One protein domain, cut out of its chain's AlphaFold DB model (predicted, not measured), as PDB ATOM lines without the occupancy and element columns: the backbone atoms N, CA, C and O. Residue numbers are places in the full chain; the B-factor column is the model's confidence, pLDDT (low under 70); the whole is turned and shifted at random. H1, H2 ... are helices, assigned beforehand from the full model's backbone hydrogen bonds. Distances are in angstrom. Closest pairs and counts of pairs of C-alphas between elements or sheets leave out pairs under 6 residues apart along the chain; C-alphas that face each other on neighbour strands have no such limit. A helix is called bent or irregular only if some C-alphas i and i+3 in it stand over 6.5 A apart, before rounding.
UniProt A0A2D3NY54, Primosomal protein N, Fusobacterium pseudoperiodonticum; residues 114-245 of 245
ATOM      1  N   LYS A 114      64.912  61.225 236.099       77.69
ATOM      2  CA  LYS A 114      65.791  62.108 235.308       77.69
ATOM      3  C   LYS A 114      66.541  61.328 234.220       77.69
ATOM      4  O   LYS A 114      67.666  61.683 233.871       77.69
ATOM      5  N   ASN A 115      65.957  60.229 233.752       81.50
ATOM      6  CA  ASN A 115      66.573  59.369 232.763       81.50
ATOM      7  C   ASN A 115      66.407  60.029 231.399       81.50
ATOM      8  O   ASN A 115      65.340  60.532 231.061       81.50
ATOM      9  N   VAL A 116      67.482  60.024 230.627       89.19
ATOM     10  CA  VAL A 116      67.489  60.435 229.226       89.19
ATOM     11  C   VAL A 116      67.914  59.230 228.404       89.19
ATOM     12  O   VAL A 116      68.738  58.436 228.861       89.19
ATOM     13  N   LEU A 117      67.355  59.084 227.206       91.56
ATOM     14  CA  LEU A 117      67.735  57.994 226.313       91.56
ATOM     15  C   LEU A 117      69.154  58.198 225.779       91.56
ATOM     16  O   LEU A 117      69.501  59.288 225.302       91.56
ATOM     17  N   ASP A 118      69.956  57.131 225.802       90.38
ATOM     18  CA  ASP A 118      71.200  57.098 225.039       90.38
ATOM     19  C   ASP A 118      70.868  57.081 223.547       90.38
ATOM     20  O   ASP A 118      69.961  56.387 223.089       90.38
ATOM     21  N   LYS A 119      71.635  57.815 222.739       92.69
ATOM     22  CA  LYS A 119      71.394  57.870 221.289       92.69
ATOM     23  C   LYS A 119      71.390  56.484 220.629       92.69
ATOM     24  O   LYS A 119      70.713  56.297 219.622       92.69
ATOM     25  N   ASN A 120      72.141  55.524 221.176       91.25
ATOM     26  CA  ASN A 120      72.221  54.169 220.646       91.25
ATOM     27  C   ASN A 120      71.092  53.267 221.165       91.25
ATOM     28  O   ASN A 120      70.955  52.167 220.634       91.25
ATOM     29  N   SER A 121      70.294  53.701 222.148       93.06
ATOM     30  CA  SER A 121      69.104  52.979 222.610       93.06
ATOM     31  C   SER A 121      67.813  53.464 221.955       93.06
ATOM     32  O   SER A 121      66.790  52.819 222.119       93.06
ATOM     33  N   ILE A 122      67.820  54.543 221.164       95.38
ATOM     34  CA  ILE A 122      66.582  55.103 220.586       95.38
ATOM     35  C   ILE A 122      65.990  54.219 219.482       95.38
ATOM     36  O   ILE A 122      64.803  53.905 219.504       95.38
ATOM     37  N   VAL A 123      66.813  53.811 218.515       96.06
ATOM     38  CA  VAL A 123      66.362  53.114 217.298       96.06
ATOM     39  C   VAL A 123      66.657  51.621 217.407       96.06
ATOM     40  O   VAL A 123      67.776  51.241 217.779       96.06
ATOM     41  N   ASN A 124      65.681  50.790 217.033       92.31
ATOM     42  CA  ASN A 124      65.838  49.342 216.915       92.31
ATOM     43  C   ASN A 124      67.005  49.011 215.975       92.31
ATOM     44  O   ASN A 124      67.128  49.587 214.893       92.31
ATOM     45  N   GLU A 125      67.860  48.072 216.370       87.94
ATOM     46  CA  GLU A 125      69.016  47.674 215.566       87.94
ATOM     47  C   GLU A 125      68.626  47.151 214.181       87.94
ATOM     48  O   GLU A 125      69.351  47.417 213.224       87.94
ATOM     49  N   LEU A 126      67.467  46.490 214.067       86.25
ATOM     50  CA  LEU A 126      66.945  45.986 212.795       86.25
ATOM     51  C   LEU A 126      66.723  47.122 211.788       86.25
ATOM     52  O   LEU A 126      67.165  47.029 210.649       86.25
ATOM     53  N   TYR A 127      66.132  48.233 212.233       84.44
ATOM     54  CA  TYR A 127      65.747  49.347 211.359       84.44
ATOM     55  C   TYR A 127      66.819  50.431 211.216       84.44
ATOM     56  O   TYR A 127      66.736  51.276 210.324       84.44
ATOM     57  N   ARG A 128      67.860  50.404 212.058       82.06
ATOM     58  CA  ARG A 128      68.888  51.457 212.142       82.06
ATOM     59  C   ARG A 128      69.555  51.788 210.804       82.06
ATOM     60  O   ARG A 128      69.924  52.938 210.573       82.06
ATOM     61  N   ASN A 129      69.744  50.781 209.953       84.88
ATOM     62  CA  ASN A 129      70.392  50.935 208.649       84.88
ATOM     63  C   ASN A 129      69.415  50.833 207.470       84.88
ATOM     64  O   ASN A 129      69.832  51.068 206.338       84.88
ATOM     65  N   GLU A 130      68.148  50.484 207.716       87.12
ATOM     66  CA  GLU A 130      67.117  50.400 206.673       87.12
ATOM     67  C   GLU A 130      66.650  51.795 206.250       87.12
ATOM     68  O   GLU A 130      66.525  52.065 205.057       87.12
ATOM     69  N   ASP A 131      66.503  52.708 207.215       86.75
ATOM     70  CA  ASP A 131      66.274  54.129 206.962       86.75
ATOM     71  C   ASP A 131      67.153  54.992 207.879       86.75
ATOM     72  O   ASP A 131      66.831  55.304 209.033       86.75
ATOM     73  N   ALA A 132      68.308  55.393 207.346       89.44
ATOM     74  CA  ALA A 132      69.260  56.234 208.061       89.44
ATOM     75  C   ALA A 132      68.717  57.649 208.333       89.44
ATOM     76  O   ALA A 132      69.129  58.275 209.313       89.44
ATOM     77  N   SER A 133      67.815  58.162 207.487       91.44
ATOM     78  CA  SER A 133      67.227  59.493 207.665       91.44
ATOM     79  C   SER A 133      66.246  59.478 208.831       91.44
ATOM     80  O   SER A 133      66.377  60.287 209.752       91.44
ATOM     81  N   GLN A 134      65.337  58.499 208.842       93.12
ATOM     82  CA  GLN A 134      64.384  58.294 209.929       93.12
ATOM     83  C   GLN A 134      65.104  58.030 211.253       93.12
ATOM     84  O   GLN A 134      64.812  58.657 212.270       93.12
ATOM     85  N   SER A 135      66.136  57.184 211.231       93.50
ATOM     86  CA  SER A 135      66.953  56.905 212.415       93.50
ATOM     87  C   SER A 135      67.598  58.173 212.986       93.50
ATOM     88  O   SER A 135      67.566  58.407 214.194       93.50
ATOM     89  N   GLN A 136      68.172  59.029 212.130       94.25
ATOM     90  CA  GLN A 136      68.765  60.296 212.568       94.25
ATOM     91  C   GLN A 136      67.725  61.282 213.095       94.25
ATOM     92  O   GLN A 136      68.015  61.997 214.056       94.25
ATOM     93  N   TYR A 137      66.545  61.334 212.478       95.25
ATOM     94  CA  TYR A 137      65.434  62.152 212.947       95.25
ATOM     95  C   TYR A 137      65.024  61.740 214.367       95.25
ATOM     96  O   TYR A 137      65.125  62.564 215.271       95.25
ATOM     97  N   LEU A 138      64.724  60.461 214.610       96.06
ATOM     98  CA  LEU A 138      64.313  59.968 215.934       96.06
ATOM     99  C   LEU A 138      65.383  60.202 217.004       96.06
ATOM    100  O   LEU A 138      65.075  60.639 218.115       96.06
ATOM    101  N   ILE A 139      66.658  59.982 216.663       95.50
ATOM    102  CA  ILE A 139      67.772  60.263 217.575       95.50
ATOM    103  C   ILE A 139      67.802  61.748 217.946       95.50
ATOM    104  O   ILE A 139      67.926  62.081 219.123       95.50
ATOM    105  N   ARG A 140      67.675  62.658 216.974       94.81
ATOM    106  CA  ARG A 140      67.649  64.107 217.247       94.81
ATOM    107  C   ARG A 140      66.420  64.516 218.051       94.81
ATOM    108  O   ARG A 140      66.524  65.394 218.903       94.81
ATOM    109  N   THR A 141      65.283  63.881 217.792       95.06
ATOM    110  CA  THR A 141      64.015  64.196 218.446       95.06
ATOM    111  C   THR A 141      64.031  63.811 219.920       95.06
ATOM    112  O   THR A 141      63.616  64.631 220.742       95.06
ATOM    113  N   PHE A 142      64.550  62.626 220.267       95.31
ATOM    114  CA  PHE A 142      64.415  62.059 221.616       95.31
ATOM    115  C   PHE A 142      65.694  62.049 222.464       95.31
ATOM    116  O   PHE A 142      65.601  61.963 223.688       95.31
ATOM    117  N   SER A 143      66.889  62.144 221.871       93.81
ATOM    118  CA  SER A 143      68.129  62.100 222.661       93.81
ATOM    119  C   SER A 143      68.278  63.311 223.579       93.81
ATOM    120  O   SER A 143      67.946  64.437 223.213       93.81
ATOM    121  N   ASN A 144      68.840  63.076 224.770       90.19
ATOM    122  CA  ASN A 144      69.124  64.105 225.781       90.19
ATOM    123  C   ASN A 144      67.904  64.926 226.242       90.19
ATOM    124  O   ASN A 144      68.087  66.010 226.796       90.19
ATOM    125  N   LYS A 145      66.685  64.426 226.029       92.38
ATOM    126  CA  LYS A 145      65.451  65.024 226.544       92.38
ATOM    127  C   LYS A 145      64.820  64.097 227.565       92.38
ATOM    128  O   LYS A 145      64.944  62.880 227.452       92.38
ATOM    129  N   LEU A 146      64.118  64.670 228.532       94.25
ATOM    130  CA  LEU A 146      63.174  63.940 229.373       94.25
ATOM    131  C   LEU A 146      61.864  63.749 228.600       94.25
ATOM    132  O   LEU A 146      61.452  64.629 227.846       94.25
ATOM    133  N   TRP A 147      61.141  62.653 228.839       94.25
ATOM    134  CA  TRP A 147      59.847  62.413 228.182       94.25
ATOM    135  C   TRP A 147      58.867  63.581 228.403       94.25
ATOM    136  O   TRP A 147      58.087  63.941 227.524       94.25
ATOM    137  N   LYS A 148      58.944  64.236 229.572       93.88
ATOM    138  CA  LYS A 148      58.085  65.368 229.934       93.88
ATOM    139  C   LYS A 148      58.420  66.665 229.192       93.88
ATOM    140  O   LYS A 148      57.576  67.563 229.190       93.88
ATOM    141  N   GLU A 149      59.607  66.757 228.595       94.44
ATOM    142  CA  GLU A 149      60.078  67.896 227.793       94.44
ATOM    143  C   GLU A 149      59.646  67.798 226.327       94.44
ATOM    144  O   GLU A 149      59.789  68.771 225.594       94.44
ATOM    145  N   LEU A 150      59.102  66.652 225.899       94.38
ATOM    146  CA  LEU A 150      58.507  66.517 224.574       94.38
ATOM    147  C   LEU A 150      57.272  67.420 224.489       94.38
ATOM    148  O   LEU A 150      56.337  67.294 225.294       94.38
ATOM    149  N   ASP A 151      57.317  68.361 223.551       93.94
ATOM    150  CA  ASP A 151      56.222  69.275 223.265       93.94
ATOM    151  C   ASP A 151      55.112  68.593 222.456       93.94
ATOM    152  O   ASP A 151      55.224  67.454 222.004       93.94
ATOM    153  N   GLU A 152      53.993  69.299 222.338       92.81
ATOM    154  CA  GLU A 152      52.806  68.829 221.632       92.81
ATOM    155  C   GLU A 152      53.089  68.515 220.158       92.81
ATOM    156  O   GLU A 152      52.743  67.429 219.701       92.81
ATOM    157  N   GLU A 153      53.775  69.410 219.444       94.00
ATOM    158  CA  GLU A 153      54.106  69.222 218.028       94.00
ATOM    159  C   GLU A 153      54.943  67.953 217.809       94.00
ATOM    160  O   GLU A 153      54.669  67.168 216.902       94.00
ATOM    161  N   THR A 154      55.919  67.701 218.684       95.44
ATOM    162  CA  THR A 154      56.745  66.492 218.644       95.44
ATOM    163  C   THR A 154      55.905  65.227 218.814       95.44
ATOM    164  O   THR A 154      56.089  64.273 218.059       95.44
ATOM    165  N   ILE A 155      54.984  65.197 219.785       95.56
ATOM    166  CA  ILE A 155      54.134  64.021 220.034       95.56
ATOM    167  C   ILE A 155      53.158  63.787 218.876       95.56
ATOM    168  O   ILE A 155      52.991  62.648 218.449       95.56
ATOM    169  N   VAL A 156      52.562  64.848 218.332       93.75
ATOM    170  CA  VAL A 156      51.654  64.759 217.180       93.75
ATOM    171  C   VAL A 156      52.383  64.222 215.951       93.75
ATOM    172  O   VAL A 156      51.903  63.283 215.318       93.75
ATOM    173  N   ASN A 157      53.561  64.761 215.628       94.19
ATOM    174  CA  ASN A 157      54.357  64.284 214.497       94.19
ATOM    175  C   ASN A 157      54.800  62.827 214.690       94.19
ATOM    176  O   ASN A 157      54.737  62.045 213.745       94.19
ATOM    177  N   PHE A 158      55.180  62.452 215.915       95.44
ATOM    178  CA  PHE A 158      55.545  61.082 216.274       95.44
ATOM    179  C   PHE A 158      54.403  60.080 216.050       95.44
ATOM    180  O   PHE A 158      54.606  59.026 215.441       95.44
ATOM    181  N   LEU A 159      53.200  60.407 216.533       94.88
ATOM    182  CA  LEU A 159      52.018  59.556 216.389       94.88
ATOM    183  C   LEU A 159      51.575  59.456 214.922       94.88
ATOM    184  O   LEU A 159      51.412  58.346 214.417       94.88
ATOM    185  N   ASN A 160      51.478  60.587 214.215       93.00
ATOM    186  CA  ASN A 160      51.100  60.630 212.798       93.00
ATOM    187  C   ASN A 160      52.098  59.904 211.888       93.00
ATOM    188  O   ASN A 160      51.702  59.249 210.925       93.00
ATOM    189  N   GLY A 161      53.397  60.027 212.178       92.56
ATOM    190  CA  GLY A 161      54.468  59.392 211.412       92.56
ATOM    191  C   GLY A 161      54.558  57.878 211.605       92.56
ATOM    192  O   GLY A 161      55.293  57.220 210.871       92.56
ATOM    193  N   LEU A 162      53.817  57.315 212.571       92.56
ATOM    194  CA  LEU A 162      53.950  55.918 213.005       92.56
ATOM    195  C   LEU A 162      55.401  55.573 213.384       92.56
ATOM    196  O   LEU A 162      55.884  54.451 213.214       92.56
ATOM    197  N   ASP A 163      56.106  56.562 213.927       92.00
ATOM    198  CA  ASP A 163      57.540  56.519 214.209       92.00
ATOM    199  C   ASP A 163      57.915  55.415 215.211       92.00
ATOM    200  O   ASP A 163      59.057  54.946 215.248       92.00
ATOM    201  N   PHE A 164      56.950  54.972 216.018       93.31
ATOM    202  CA  PHE A 164      57.120  53.945 217.039       93.31
ATOM    203  C   PHE A 164      57.582  52.584 216.496       93.31
ATOM    204  O   PHE A 164      58.224  51.836 217.237       93.31
ATOM    205  N   TYR A 165      57.347  52.280 215.213       92.19
ATOM    206  CA  TYR A 165      57.864  51.059 214.581       92.19
ATOM    207  C   TYR A 165      59.396  51.006 214.551       92.19
ATOM    208  O   TYR A 165      59.986  49.932 214.656       92.19
ATOM    209  N   TYR A 166      60.053  52.163 214.476       94.50
ATOM    210  CA  TYR A 166      61.511  52.263 214.394       94.50
ATOM    211  C   TYR A 166      62.190  52.262 215.768       94.50
ATOM    212  O   TYR A 166      63.412  52.116 215.859       94.50
ATOM    213  N   LEU A 167      61.432  52.441 216.851       95.94
ATOM    214  CA  LEU A 167      61.991  52.579 218.192       95.94
ATOM    215  C   LEU A 167      62.519  51.255 218.746       95.94
ATOM    216  O   LEU A 167      62.084  50.170 218.370       95.94
ATOM    217  N   SER A 168      63.451  51.313 219.690       95.44
ATOM    218  CA  SER A 168      63.721  50.168 220.567       95.44
ATOM    219  C   SER A 168      62.606  50.002 221.616       95.44
ATOM    220  O   SER A 168      61.756  50.880 221.776       95.44
ATOM    221  N   ASN A 169      62.625  48.896 222.376       95.25
ATOM    222  CA  ASN A 169      61.692  48.704 223.498       95.25
ATOM    223  C   ASN A 169      61.873  49.807 224.551       95.25
ATOM    224  O   ASN A 169      60.898  50.369 225.039       95.25
ATOM    225  N   GLU A 170      63.125  50.141 224.867       94.25
ATOM    226  CA  GLU A 170      63.466  51.173 225.847       94.25
ATOM    227  C   GLU A 170      62.890  52.533 225.441       94.25
ATOM    228  O   GLU A 170      62.236  53.198 226.240       94.25
ATOM    229  N   ALA A 171      63.070  52.917 224.177       95.50
ATOM    230  CA  ALA A 171      62.586  54.193 223.671       95.50
ATOM    231  C   ALA A 171      61.058  54.244 223.564       95.50
ATOM    232  O   ALA A 171      60.457  55.264 223.896       95.50
ATOM    233  N   TYR A 172      60.424  53.137 223.164       96.75
ATOM    234  CA  TYR A 172      58.966  53.019 223.138       96.75
ATOM    235  C   TYR A 172      58.368  53.296 224.529       96.75
ATOM    236  O   TYR A 172      57.524  54.182 224.681       96.75
ATOM    237  N   PHE A 173      58.854  52.605 225.568       95.69
ATOM    238  CA  PHE A 173      58.346  52.788 226.933       95.69
ATOM    239  C   PHE A 173      58.751  54.121 227.560       95.69
ATOM    240  O   PHE A 173      58.021  54.645 228.398       95.69
ATOM    241  N   PHE A 174      59.876  54.699 227.139       94.81
ATOM    242  CA  PHE A 174      60.280  56.038 227.554       94.81
ATOM    243  C   PHE A 174      59.303  57.121 227.081       94.81
ATOM    244  O   PHE A 174      58.993  58.041 227.834       94.81
ATOM    245  N   ILE A 175      58.811  57.024 225.842       95.44
ATOM    246  CA  ILE A 175      57.937  58.041 225.234       95.44
ATOM    247  C   ILE A 175      56.469  57.839 225.642       95.44
ATOM    248  O   ILE A 175      55.716  58.810 225.716       95.44
ATOM    249  N   LEU A 176      56.062  56.608 225.966       96.56
ATOM    250  CA  LEU A 176      54.678  56.245 226.294       96.56
ATOM    251  C   LEU A 176      53.990  57.179 227.320       96.56
ATOM    252  O   LEU A 176      52.869  57.619 227.043       96.56
ATOM    253  N   PRO A 177      54.621  57.577 228.446       96.00
ATOM    254  CA  PRO A 177      54.035  58.544 229.376       96.00
ATOM    255  C   PRO A 177      53.734  59.912 228.745       96.00
ATOM    256  O   PRO A 177      52.738  60.548 229.094       96.00
ATOM    257  N   ALA A 178      54.557  60.368 227.794       95.44
ATOM    258  CA  ALA A 178      54.345  61.626 227.078       95.44
ATOM    259  C   ALA A 178      53.118  61.550 226.162       95.44
ATOM    260  O   ALA A 178      52.308  62.480 226.155       95.44
ATOM    261  N   CYS A 179      52.956  60.428 225.454       95.81
ATOM    262  CA  CYS A 179      51.813  60.162 224.585       95.81
ATOM    263  C   CYS A 179      50.499  60.078 225.374       95.81
ATOM    264  O   CYS A 179      49.523  60.732 225.013       95.81
ATOM    265  N   ILE A 180      50.478  59.356 226.502       95.56
ATOM    266  CA  ILE A 180      49.289  59.288 227.370       95.56
ATOM    267  C   ILE A 180      48.979  60.660 227.977       95.56
ATOM    268  O   ILE A 180      47.829  61.094 227.964       95.56
ATOM    269  N   ARG A 181      49.995  61.395 228.452       94.38
ATOM    270  CA  ARG A 181      49.825  62.770 228.952       94.38
ATOM    271  C   ARG A 181      49.198  63.681 227.896       94.38
ATOM    272  O   ARG A 181      48.365  64.518 228.236       94.38
ATOM    273  N   TYR A 182      49.630  63.556 226.644       92.94
ATOM    274  CA  TYR A 182      49.053  64.293 225.526       92.94
ATOM    275  C   TYR A 182      47.580  63.910 225.314       92.94
ATOM    276  O   TYR A 182      46.731  64.800 225.284       92.94
ATOM    277  N   GLY A 183      47.270  62.608 225.298       91.12
ATOM    278  CA  GLY A 183      45.903  62.097 225.177       91.12
ATOM    279  C   GLY A 183      44.942  62.650 226.234       91.12
ATOM    280  O   GLY A 183      43.847  63.086 225.894       91.12
ATOM    281  N   LEU A 184      45.384  62.725 227.495       90.62
ATOM    282  CA  LEU A 184      44.603  63.324 228.586       90.62
ATOM    283  C   LEU A 184      44.361  64.828 228.390       90.62
ATOM    284  O   LEU A 184      43.262  65.313 228.640       90.62
ATOM    285  N   LYS A 185      45.374  65.576 227.933       87.81
ATOM    286  CA  LYS A 185      45.280  67.036 227.758       87.81
ATOM    287  C   LYS A 185      44.408  67.458 226.587       87.81
ATOM    288  O   LYS A 185      43.832  68.538 226.636       87.81
ATOM    289  N   LYS A 186      44.402  66.672 225.515       84.31
ATOM    290  CA  LYS A 186      43.731  67.034 224.263       84.31
ATOM    291  C   LYS A 186      42.409  66.344 224.066       84.31
ATOM    292  O   LYS A 186      41.847  66.479 222.998       84.31
ATOM    293  N   PHE A 187      41.912  65.655 225.084       78.44
ATOM    294  CA  PHE A 187      40.758  64.779 224.982       78.44
ATOM    295  C   PHE A 187      39.530  65.402 224.272       78.44
ATOM    296  O   PHE A 187      38.890  64.701 223.501       78.44
ATOM    297  N   GLU A 188      39.241  66.696 224.469       73.31
ATOM    298  CA  GLU A 188      38.158  67.427 223.773       73.31
ATOM    299  C   GLU A 188      38.350  67.519 222.245       73.31
ATOM    300  O   GLU A 188      37.398  67.325 221.499       73.31
ATOM    301  N   ASP A 189      39.589  67.729 221.792       71.81
ATOM    302  CA  ASP A 189      39.960  68.031 220.402       71.81
ATOM    303  C   ASP A 189      40.954  66.993 219.830       71.81
ATOM    304  O   ASP A 189      41.801  67.303 218.985       71.81
ATOM    305  N   ASN A 190      40.943  65.753 220.340       68.31
ATOM    306  CA  ASN A 190      42.007  64.792 220.042       68.31
ATOM    307  C   ASN A 190      41.771  64.016 218.737       68.31
ATOM    308  O   ASN A 190      41.440  62.832 218.771       68.31
ATOM    309  N   GLU A 191      42.063  64.628 217.587       71.00
ATOM    310  CA  GLU A 191      42.146  63.912 216.294       71.00
ATOM    311  C   GLU A 191      43.207  62.791 216.288       71.00
ATOM    312  O   GLU A 191      43.243  61.949 215.396       71.00
ATOM    313  N   GLN A 192      44.099  62.777 217.280       78.00
ATOM    314  CA  GLN A 192      45.209  61.836 217.397       78.00
ATOM    315  C   GLN A 192      44.917  60.687 218.366       78.00
ATOM    316  O   GLN A 192      45.809  59.880 218.641       78.00
ATOM    317  N   LEU A 193      43.691  60.599 218.901       81.50
ATOM    318  CA  LEU A 193      43.324  59.515 219.806       81.50
ATOM    319  C   LEU A 193      43.458  58.162 219.103       81.50
ATOM    320  O   LEU A 193      44.083  57.270 219.666       81.50
ATOM    321  N   ASP A 194      43.008  58.049 217.855       85.56
ATOM    322  CA  ASP A 194      43.124  56.825 217.055       85.56
ATOM    323  C   ASP A 194      44.589  56.397 216.883       85.56
ATOM    324  O   ASP A 194      44.940  55.235 217.098       85.56
ATOM    325  N   TYR A 195      45.482  57.344 216.574       90.75
ATOM    326  CA  TYR A 195      46.920  57.076 216.464       90.75
ATOM    327  C   TYR A 195      47.541  56.682 217.806       90.75
ATOM    328  O   TYR A 195      48.434  55.834 217.848       90.75
ATOM    329  N   LEU A 196      47.065  57.252 218.915       93.31
ATOM    330  CA  LEU A 196      47.476  56.848 220.255       93.31
ATOM    331  C   LEU A 196      47.001  55.425 220.584       93.31
ATOM    332  O   LEU A 196      47.787  54.630 221.093       93.31
ATOM    333  N   ILE A 197      45.757  55.069 220.264       92.44
ATOM    334  CA  ILE A 197      45.245  53.700 220.424       92.44
ATOM    335  C   ILE A 197      46.043  52.728 219.557       92.44
ATOM    336  O   ILE A 197      46.411  51.647 220.019       92.44
ATOM    337  N   PHE A 198      46.398  53.127 218.338       92.88
ATOM    338  CA  PHE A 198      47.234  52.326 217.453       92.88
ATOM    339  C   PHE A 198      48.654  52.132 217.998       92.88
ATOM    340  O   PHE A 198      49.131  50.999 218.058       92.88
ATOM    341  N   PHE A 199      49.290  53.199 218.491       95.88
ATOM    342  CA  PHE A 199      50.572  53.139 219.197       95.88
ATOM    343  C   PHE A 199      50.522  52.160 220.375       95.88
ATOM    344  O   PHE A 199      51.418  51.327 220.517       95.88
ATOM    345  N   LEU A 200      49.469  52.219 221.196       96.25
ATOM    346  CA  LEU A 200      49.277  51.323 222.339       96.25
ATOM    347  C   LEU A 200      48.938  49.883 221.918       96.25
ATOM    348  O   LEU A 200      49.065  48.973 222.725       96.25
ATOM    349  N   SER A 201      48.537  49.637 220.672       95.12
ATOM    350  CA  SER A 201      48.116  48.311 220.193       95.12
ATOM    351  C   SER A 201      49.256  47.452 219.625       95.12
ATOM    352  O   SER A 201      49.005  46.402 219.024       95.12
ATOM    353  N   ASP A 202      50.516  47.856 219.820       94.25
ATOM    354  CA  ASP A 202      51.687  47.068 219.430       94.25
ATOM    355  C   ASP A 202      51.837  45.812 220.312       94.25
ATOM    356  O   ASP A 202      52.404  45.830 221.409       94.25
ATOM    357  N   LYS A 203      51.327  44.689 219.794       93.50
ATOM    358  CA  LYS A 203      51.299  43.383 220.471       93.50
ATOM    359  C   LYS A 203      52.677  42.875 220.874       93.50
ATOM    360  O   LYS A 203      52.777  42.139 221.853       93.50
ATOM    361  N   GLU A 204      53.722  43.205 220.117       91.81
ATOM    362  CA  GLU A 204      55.072  42.765 220.455       91.81
ATOM    363  C   GLU A 204      55.553  43.505 221.701       91.81
ATOM    364  O   GLU A 204      55.993  42.867 222.658       91.81
ATOM    365  N   ARG A 205      55.378  44.832 221.737       93.50
ATOM    366  CA  ARG A 205      55.783  45.668 222.878       93.50
ATOM    367  C   ARG A 205      55.056  45.295 224.150       93.50
ATOM    368  O   ARG A 205      55.695  45.244 225.194       93.50
ATOM    369  N   VAL A 206      53.768  44.967 224.089       93.81
ATOM    370  CA  VAL A 206      53.013  44.579 225.292       93.81
ATOM    371  C   VAL A 206      53.674  43.413 226.044       93.81
ATOM    372  O   VAL A 206      53.707  43.418 227.275       93.81
ATOM    373  N   ASN A 207      54.310  42.470 225.337       92.81
ATOM    374  CA  ASN A 207      55.024  41.349 225.966       92.81
ATOM    375  C   ASN A 207      56.285  41.770 226.740       92.81
ATOM    376  O   ASN A 207      56.747  41.027 227.606       92.81
ATOM    377  N   TYR A 208      56.852  42.937 226.429       94.06
ATOM    378  CA  TYR A 208      58.042  43.492 227.077       94.06
ATOM    379  C   TYR A 208      57.715  44.542 228.143       94.06
ATOM    380  O   TYR A 208      58.628  45.032 228.809       94.06
ATOM    381  N   ALA A 209      56.441  44.908 228.296       94.62
ATOM    382  CA  ALA A 209      56.026  45.927 229.242       94.62
ATOM    383  C   ALA A 209      56.126  45.424 230.685       94.62
ATOM    384  O   ALA A 209      55.652  44.333 231.020       94.62
ATOM    385  N   ASP A 210      56.701  46.252 231.553       93.69
ATOM    386  CA  ASP A 210      56.658  46.011 232.989       93.69
ATOM    387  C   ASP A 210      55.266  46.312 233.574       93.69
ATOM    388  O   ASP A 210      54.396  46.916 232.940       93.69
ATOM    389  N   GLU A 211      55.054  45.892 234.820       94.44
ATOM    390  CA  GLU A 211      53.777  46.085 235.512       94.44
ATOM    391  C   GLU A 211      53.399  47.563 235.679       94.44
ATOM    392  O   GLU A 211      52.216  47.896 235.662       94.44
ATOM    393  N   LYS A 212      54.373  48.475 235.792       94.00
ATOM    394  CA  LYS A 212      54.084  49.908 235.933       94.00
ATOM    395  C   LYS A 212      53.505  50.478 234.644       94.00
ATOM    396  O   LYS A 212      52.514  51.206 234.692       94.00
ATOM    397  N   ILE A 213      54.095  50.132 233.500       95.62
ATOM    398  CA  ILE A 213      53.587  50.514 232.181       95.62
ATOM    399  C   ILE A 213      52.195  49.921 231.965       95.62
ATOM    400  O   ILE A 213      51.285  50.652 231.576       95.62
ATOM    401  N   LYS A 214      51.993  48.633 232.274       96.19
ATOM    402  CA  LYS A 214      50.674  47.996 232.143       96.19
ATOM    403  C   LYS A 214      49.612  48.712 232.968       96.19
ATOM    404  O   LYS A 214      48.567  49.070 232.433       96.19
ATOM    405  N   ILE A 215      49.892  48.992 234.243       96.25
ATOM    406  CA  ILE A 215      48.974  49.730 235.122       96.25
ATOM    407  C   ILE A 215      48.648  51.105 234.536       96.25
ATOM    408  O   ILE A 215      47.477  51.493 234.530       96.25
ATOM    409  N   LEU A 216      49.645  51.831 234.022       96.94
ATOM    410  CA  LEU A 216      49.440  53.135 233.395       96.94
ATOM    411  C   LEU A 216      48.499  53.034 232.181       96.94
ATOM    412  O   LEU A 216      47.502  53.758 232.121       96.94
ATOM    413  N   VAL A 217      48.782  52.127 231.243       96.88
ATOM    414  CA  VAL A 217      47.991  51.977 230.011       96.88
ATOM    415  C   VAL A 217      46.576  51.488 230.316       96.88
ATOM    416  O   VAL A 217      45.606  52.074 229.840       96.88
ATOM    417  N   VAL A 218      46.427  50.477 231.176       96.94
ATOM    418  CA  VAL A 218      45.115  49.963 231.600       96.94
ATOM    419  C   VAL A 218      44.307  51.042 232.321       96.94
ATOM    420  O   VAL A 218      43.095  51.131 232.123       96.94
ATOM    421  N   SER A 219      44.945  51.885 233.136       96.19
ATOM    422  CA  SER A 219      44.264  53.004 233.801       96.19
ATOM    423  C   SER A 219      43.766  54.032 232.789       96.19
ATOM    424  O   SER A 219      42.610  54.440 232.867       96.19
ATOM    425  N   TYR A 220      44.597  54.393 231.807       94.88
ATOM    426  CA  TYR A 220      44.212  55.289 230.718       94.88
ATOM    427  C   TYR A 220      43.039  54.734 229.900       94.88
ATOM    428  O   TYR A 220      42.017  55.397 229.750       94.88
ATOM    429  N   LEU A 221      43.122  53.485 229.444       93.50
ATOM    430  CA  LEU A 221      42.071  52.862 228.637       93.50
ATOM    431  C   LEU A 221      40.766  52.657 229.429       93.50
ATOM    432  O   LEU A 221      39.679  52.838 228.885       93.50
ATOM    433  N   ASN A 222      40.834  52.338 230.727       93.00
ATOM    434  CA  ASN A 222      39.636  52.288 231.573       93.00
ATOM    435  C   ASN A 222      39.016  53.671 231.796       93.00
ATOM    436  O   ASN A 222      37.793  53.773 231.890       93.00
ATOM    437  N   LEU A 223      39.838  54.719 231.878       91.00
ATOM    438  CA  LEU A 223      39.364  56.095 231.950       91.00
ATOM    439  C   LEU A 223      38.587  56.443 230.669       91.00
ATOM    440  O   LEU A 223      37.443  56.882 230.764       91.00
ATOM    441  N   LEU A 224      39.137  56.144 229.486       86.50
ATOM    442  CA  LEU A 224      38.434  56.311 228.205       86.50
ATOM    443  C   LEU A 224      37.111  55.529 228.167       86.50
ATOM    444  O   LEU A 224      36.062  56.079 227.835       86.50
ATOM    445  N   LYS A 225      37.137  54.261 228.594       87.00
ATOM    446  CA  LYS A 225      35.956  53.388 228.646       87.00
ATOM    447  C   LYS A 225      34.815  53.973 229.483       87.00
ATOM    448  O   LYS A 225      33.652  53.822 229.116       87.00
ATOM    449  N   LYS A 226      35.125  54.596 230.627       83.88
ATOM    450  CA  LYS A 226      34.119  55.123 231.568       83.88
ATOM    451  C   LYS A 226      33.333  56.309 231.021       83.88
ATOM    452  O   LYS A 226      32.204  56.508 231.456       83.88
ATOM    453  N   LEU A 227      33.895  57.070 230.087       73.12
ATOM    454  CA  LEU A 227      33.193  58.216 229.510       73.12
ATOM    455  C   LEU A 227      32.039  57.820 228.600       73.12
ATOM    456  O   LEU A 227      31.105  58.601 228.455       73.12
ATOM    457  N   ASN A 228      32.103  56.630 227.988       61.25
ATOM    458  CA  ASN A 228      31.068  56.093 227.105       61.25
ATOM    459  C   ASN A 228      30.466  57.162 226.158       61.25
ATOM    460  O   ASN A 228      29.242  57.259 226.009       61.25
ATOM    461  N   PHE A 229      31.325  57.999 225.554       60.81
ATOM    462  CA  PHE A 229      30.926  58.852 224.437       60.81
ATOM    463  C   PHE A 229      30.393  57.947 223.332       60.81
ATOM    464  O   PHE A 229      30.961  56.880 223.081       60.81
ATOM    465  N   SER A 230      29.304  58.357 222.689       48.44
ATOM    466  CA  SER A 230      28.734  57.694 221.517       48.44
ATOM    467  C   SER A 230      29.745  57.665 220.356       48.44
ATOM    468  O   SER A 230      29.657  58.495 219.459       48.44
ATOM    469  N   GLY A 231      30.712  56.739 220.402       54.00
ATOM    470  CA  GLY A 231      31.681  56.467 219.331       54.00
ATOM    471  C   GLY A 231      33.178  56.467 219.689       54.00
ATOM    472  O   GLY A 231      33.974  56.273 218.788       54.00
ATOM    473  N   TYR A 232      33.601  56.670 220.950       58.25
ATOM    474  CA  TYR A 232      35.047  56.799 221.289       58.25
ATOM    475  C   TYR A 232      35.671  55.610 222.051       58.25
ATOM    476  O   TYR A 232      36.838  55.652 222.431       58.25
ATOM    477  N   PHE A 233      34.907  54.552 222.333       71.44
ATOM    478  CA  PHE A 233      35.454  53.299 222.877       71.44
ATOM    479  C   PHE A 233      34.804  52.127 222.146       71.44
ATOM    480  O   PHE A 233      33.913  51.425 222.655       71.44
ATOM    481  N   GLU A 234      35.192  51.997 220.886       80.06
ATOM    482  CA  GLU A 234      34.633  51.062 219.932       80.06
ATOM    483  C   GLU A 234      35.355  49.721 220.028       80.06
ATOM    484  O   GLU A 234      35.482  49.155 221.118       80.06
ATOM    485  N   LYS A 235      35.694  49.111 218.898       86.56
ATOM    486  CA  LYS A 235      36.272  47.774 218.873       86.56
ATOM    487  C   LYS A 235      37.763  47.838 219.201       86.56
ATOM    488  O   LYS A 235      38.237  47.041 220.006       86.56
ATOM    489  N   GLU A 236      38.463  48.797 218.620       88.12
ATOM    490  CA  GLU A 236      39.907  48.978 218.678       88.12
ATOM    491  C   GLU A 236      40.374  49.264 220.111       88.12
ATOM    492  O   GLU A 236      41.275  48.592 220.609       88.12
ATOM    493  N   GLU A 237      39.708  50.163 220.840       89.31
ATOM    494  CA  GLU A 237      40.063  50.472 222.230       89.31
ATOM    495  C   GLU A 237      39.768  49.302 223.175       89.31
ATOM    496  O   GLU A 237      40.504  49.078 224.139       89.31
ATOM    497  N   LYS A 238      38.699  48.534 222.910       91.19
ATOM    498  CA  LYS A 238      38.375  47.318 223.676       91.19
ATOM    499  C   LYS A 238      39.440  46.255 223.469       91.19
ATOM    500  O   LYS A 238      39.904  45.676 224.446       91.19
ATOM    501  N   GLU A 239      39.826  46.010 222.221       93.38
ATOM    502  CA  GLU A 239      40.893  45.068 221.886       93.38
ATOM    503  C   GLU A 239      42.231  45.515 222.485       93.38
ATOM    504  O   GLU A 239      42.937  44.691 223.063       93.38
ATOM    505  N   CYS A 240      42.536  46.814 222.436       94.94
ATOM    506  CA  CYS A 240      43.705  47.391 223.090       94.94
ATOM    507  C   CYS A 240      43.656  47.171 224.612       94.94
ATOM    508  O   CYS A 240      44.612  46.677 225.200       94.94
ATOM    509  N   LEU A 241      42.529  47.446 225.272       95.38
ATOM    510  CA  LEU A 241      42.397  47.244 226.718       95.38
ATOM    511  C   LEU A 241      42.590  45.779 227.121       95.38
ATOM    512  O   LEU A 241      43.245  45.516 228.124       95.38
ATOM    513  N   GLU A 242      42.023  44.835 226.371       95.62
ATOM    514  CA  GLU A 242      42.216  43.408 226.644       95.62
ATOM    515  C   GLU A 242      43.643  42.940 226.336       95.62
ATOM    516  O   GLU A 242      44.127  42.035 227.004       95.62
ATOM    517  N   LEU A 243      44.339  43.566 225.381       96.12
ATOM    518  CA  LEU A 243      45.747  43.280 225.105       96.12
ATOM    519  C   LEU A 243      46.641  43.602 226.313       96.12
ATOM    520  O   LEU A 243      47.584  42.866 226.580       96.12
ATOM    521  N   TRP A 244      46.347  44.685 227.034       96.75
ATOM    522  CA  TRP A 244      47.152  45.166 228.163       96.75
ATOM    523  C   TRP A 244      46.810  44.541 229.526       96.75
ATOM    524  O   TRP A 244      47.535  44.794 230.493       96.75
ATOM    525  N   LYS A 245      45.721  43.769 229.621       92.81
ATOM    526  CA  LYS A 245      45.300  43.051 230.838       92.81
ATOM    527  C   LYS A 245      46.016  41.714 230.997       92.81
ATOM    528  O   LYS A 245      46.358  41.400 232.159       92.81
TER     529      LYS A 245
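This is residues 114 to 245 of the 245 residues of the protein "Primosomal protein N" of Fusobacterium pseudoperiodonticum (UniProt A0A2D3NY54). Two helical hairpins, H4 with H5 and H7 with H8, lie side by side as a small four-helix bundle, and H2 packs crosswise on H4 and H5. At one end of the longest axis stand H1 and the stretch of residues 114 to 131, which has no named element; at the other end residues 226 to 231 stick out. The printed part has 132 residues with eight named helices, H1 to H8 in chain order, and no named strand: the class is all helix. It is compact, with a radius of gyration of the C-alphas of 14.6 A and spans of 43 by 29 by 29 A.

Start at Lys 114 and go on to H1, residues 132 to 142, which touches no helix but is near H3, residues 163 to 166; their closest C-alphas, of Ser 135 and Tyr 166, are 7.4 A apart. Next find H2, residues 152 to 160, which touches residues 178 to 182 alone of H4, residues 169 to 185, at a steep tilt of 64 degrees, closest at the C-alphas of Ile 155 and Cys 179, 6.4 A. H4 has a kink of 27 degrees near residue 176 and is irregular, but only just: C-alphas 174 and 177 are 7.0 A apart. With H5, residues 193 to 200, it forms a hairpin at a shallow tilt of 24 degrees, opposite ways; the closest C-alphas are those of Gly 183 and Leu 193, 6.5 A. H6, residues 203 to 206, follows. H7, residues 211 to 227, and H8, residues 235 to 244, form a hairpin at a shallow tilt of 28 degrees, opposite ways, closest at the C-alphas of Leu 221 and Leu 241, 5.9 A. H8 touches H5 too, with the C-alphas of Ile 197 and Glu 237 closest at 6.4 A, and only just touches H6, with 3 pairs of C-alphas within 8 A, closest at Val 206 and Trp 244, 6.6 A. H1 and H7 are apart. In H1, H2, H5 and H8 every O i to N i+4 pair is within hydrogen-bond range, in H4 11 of 13 and in H7 12 of 13; H3 and H6 are too short for such a pair.

Find C-alpha 132 at (69.260, 56.234, 208.061); from there H1 runs 15.5 A. H4 begins at C-alpha 169, (61.692, 48.704, 223.498), and runs 25.0 A; H7 runs 24.6 A. H8 ends at C-alpha 244, (47.152, 45.166, 228.163).

The two C-alphas farthest apart, those of Asn 129 and Ser 230, are 44.1 A apart. The printed part has no cut, and no link is long. Look for pLDDT under 70 at residue 190 and residues 228 to 232; the mean of the printed part is 90.0.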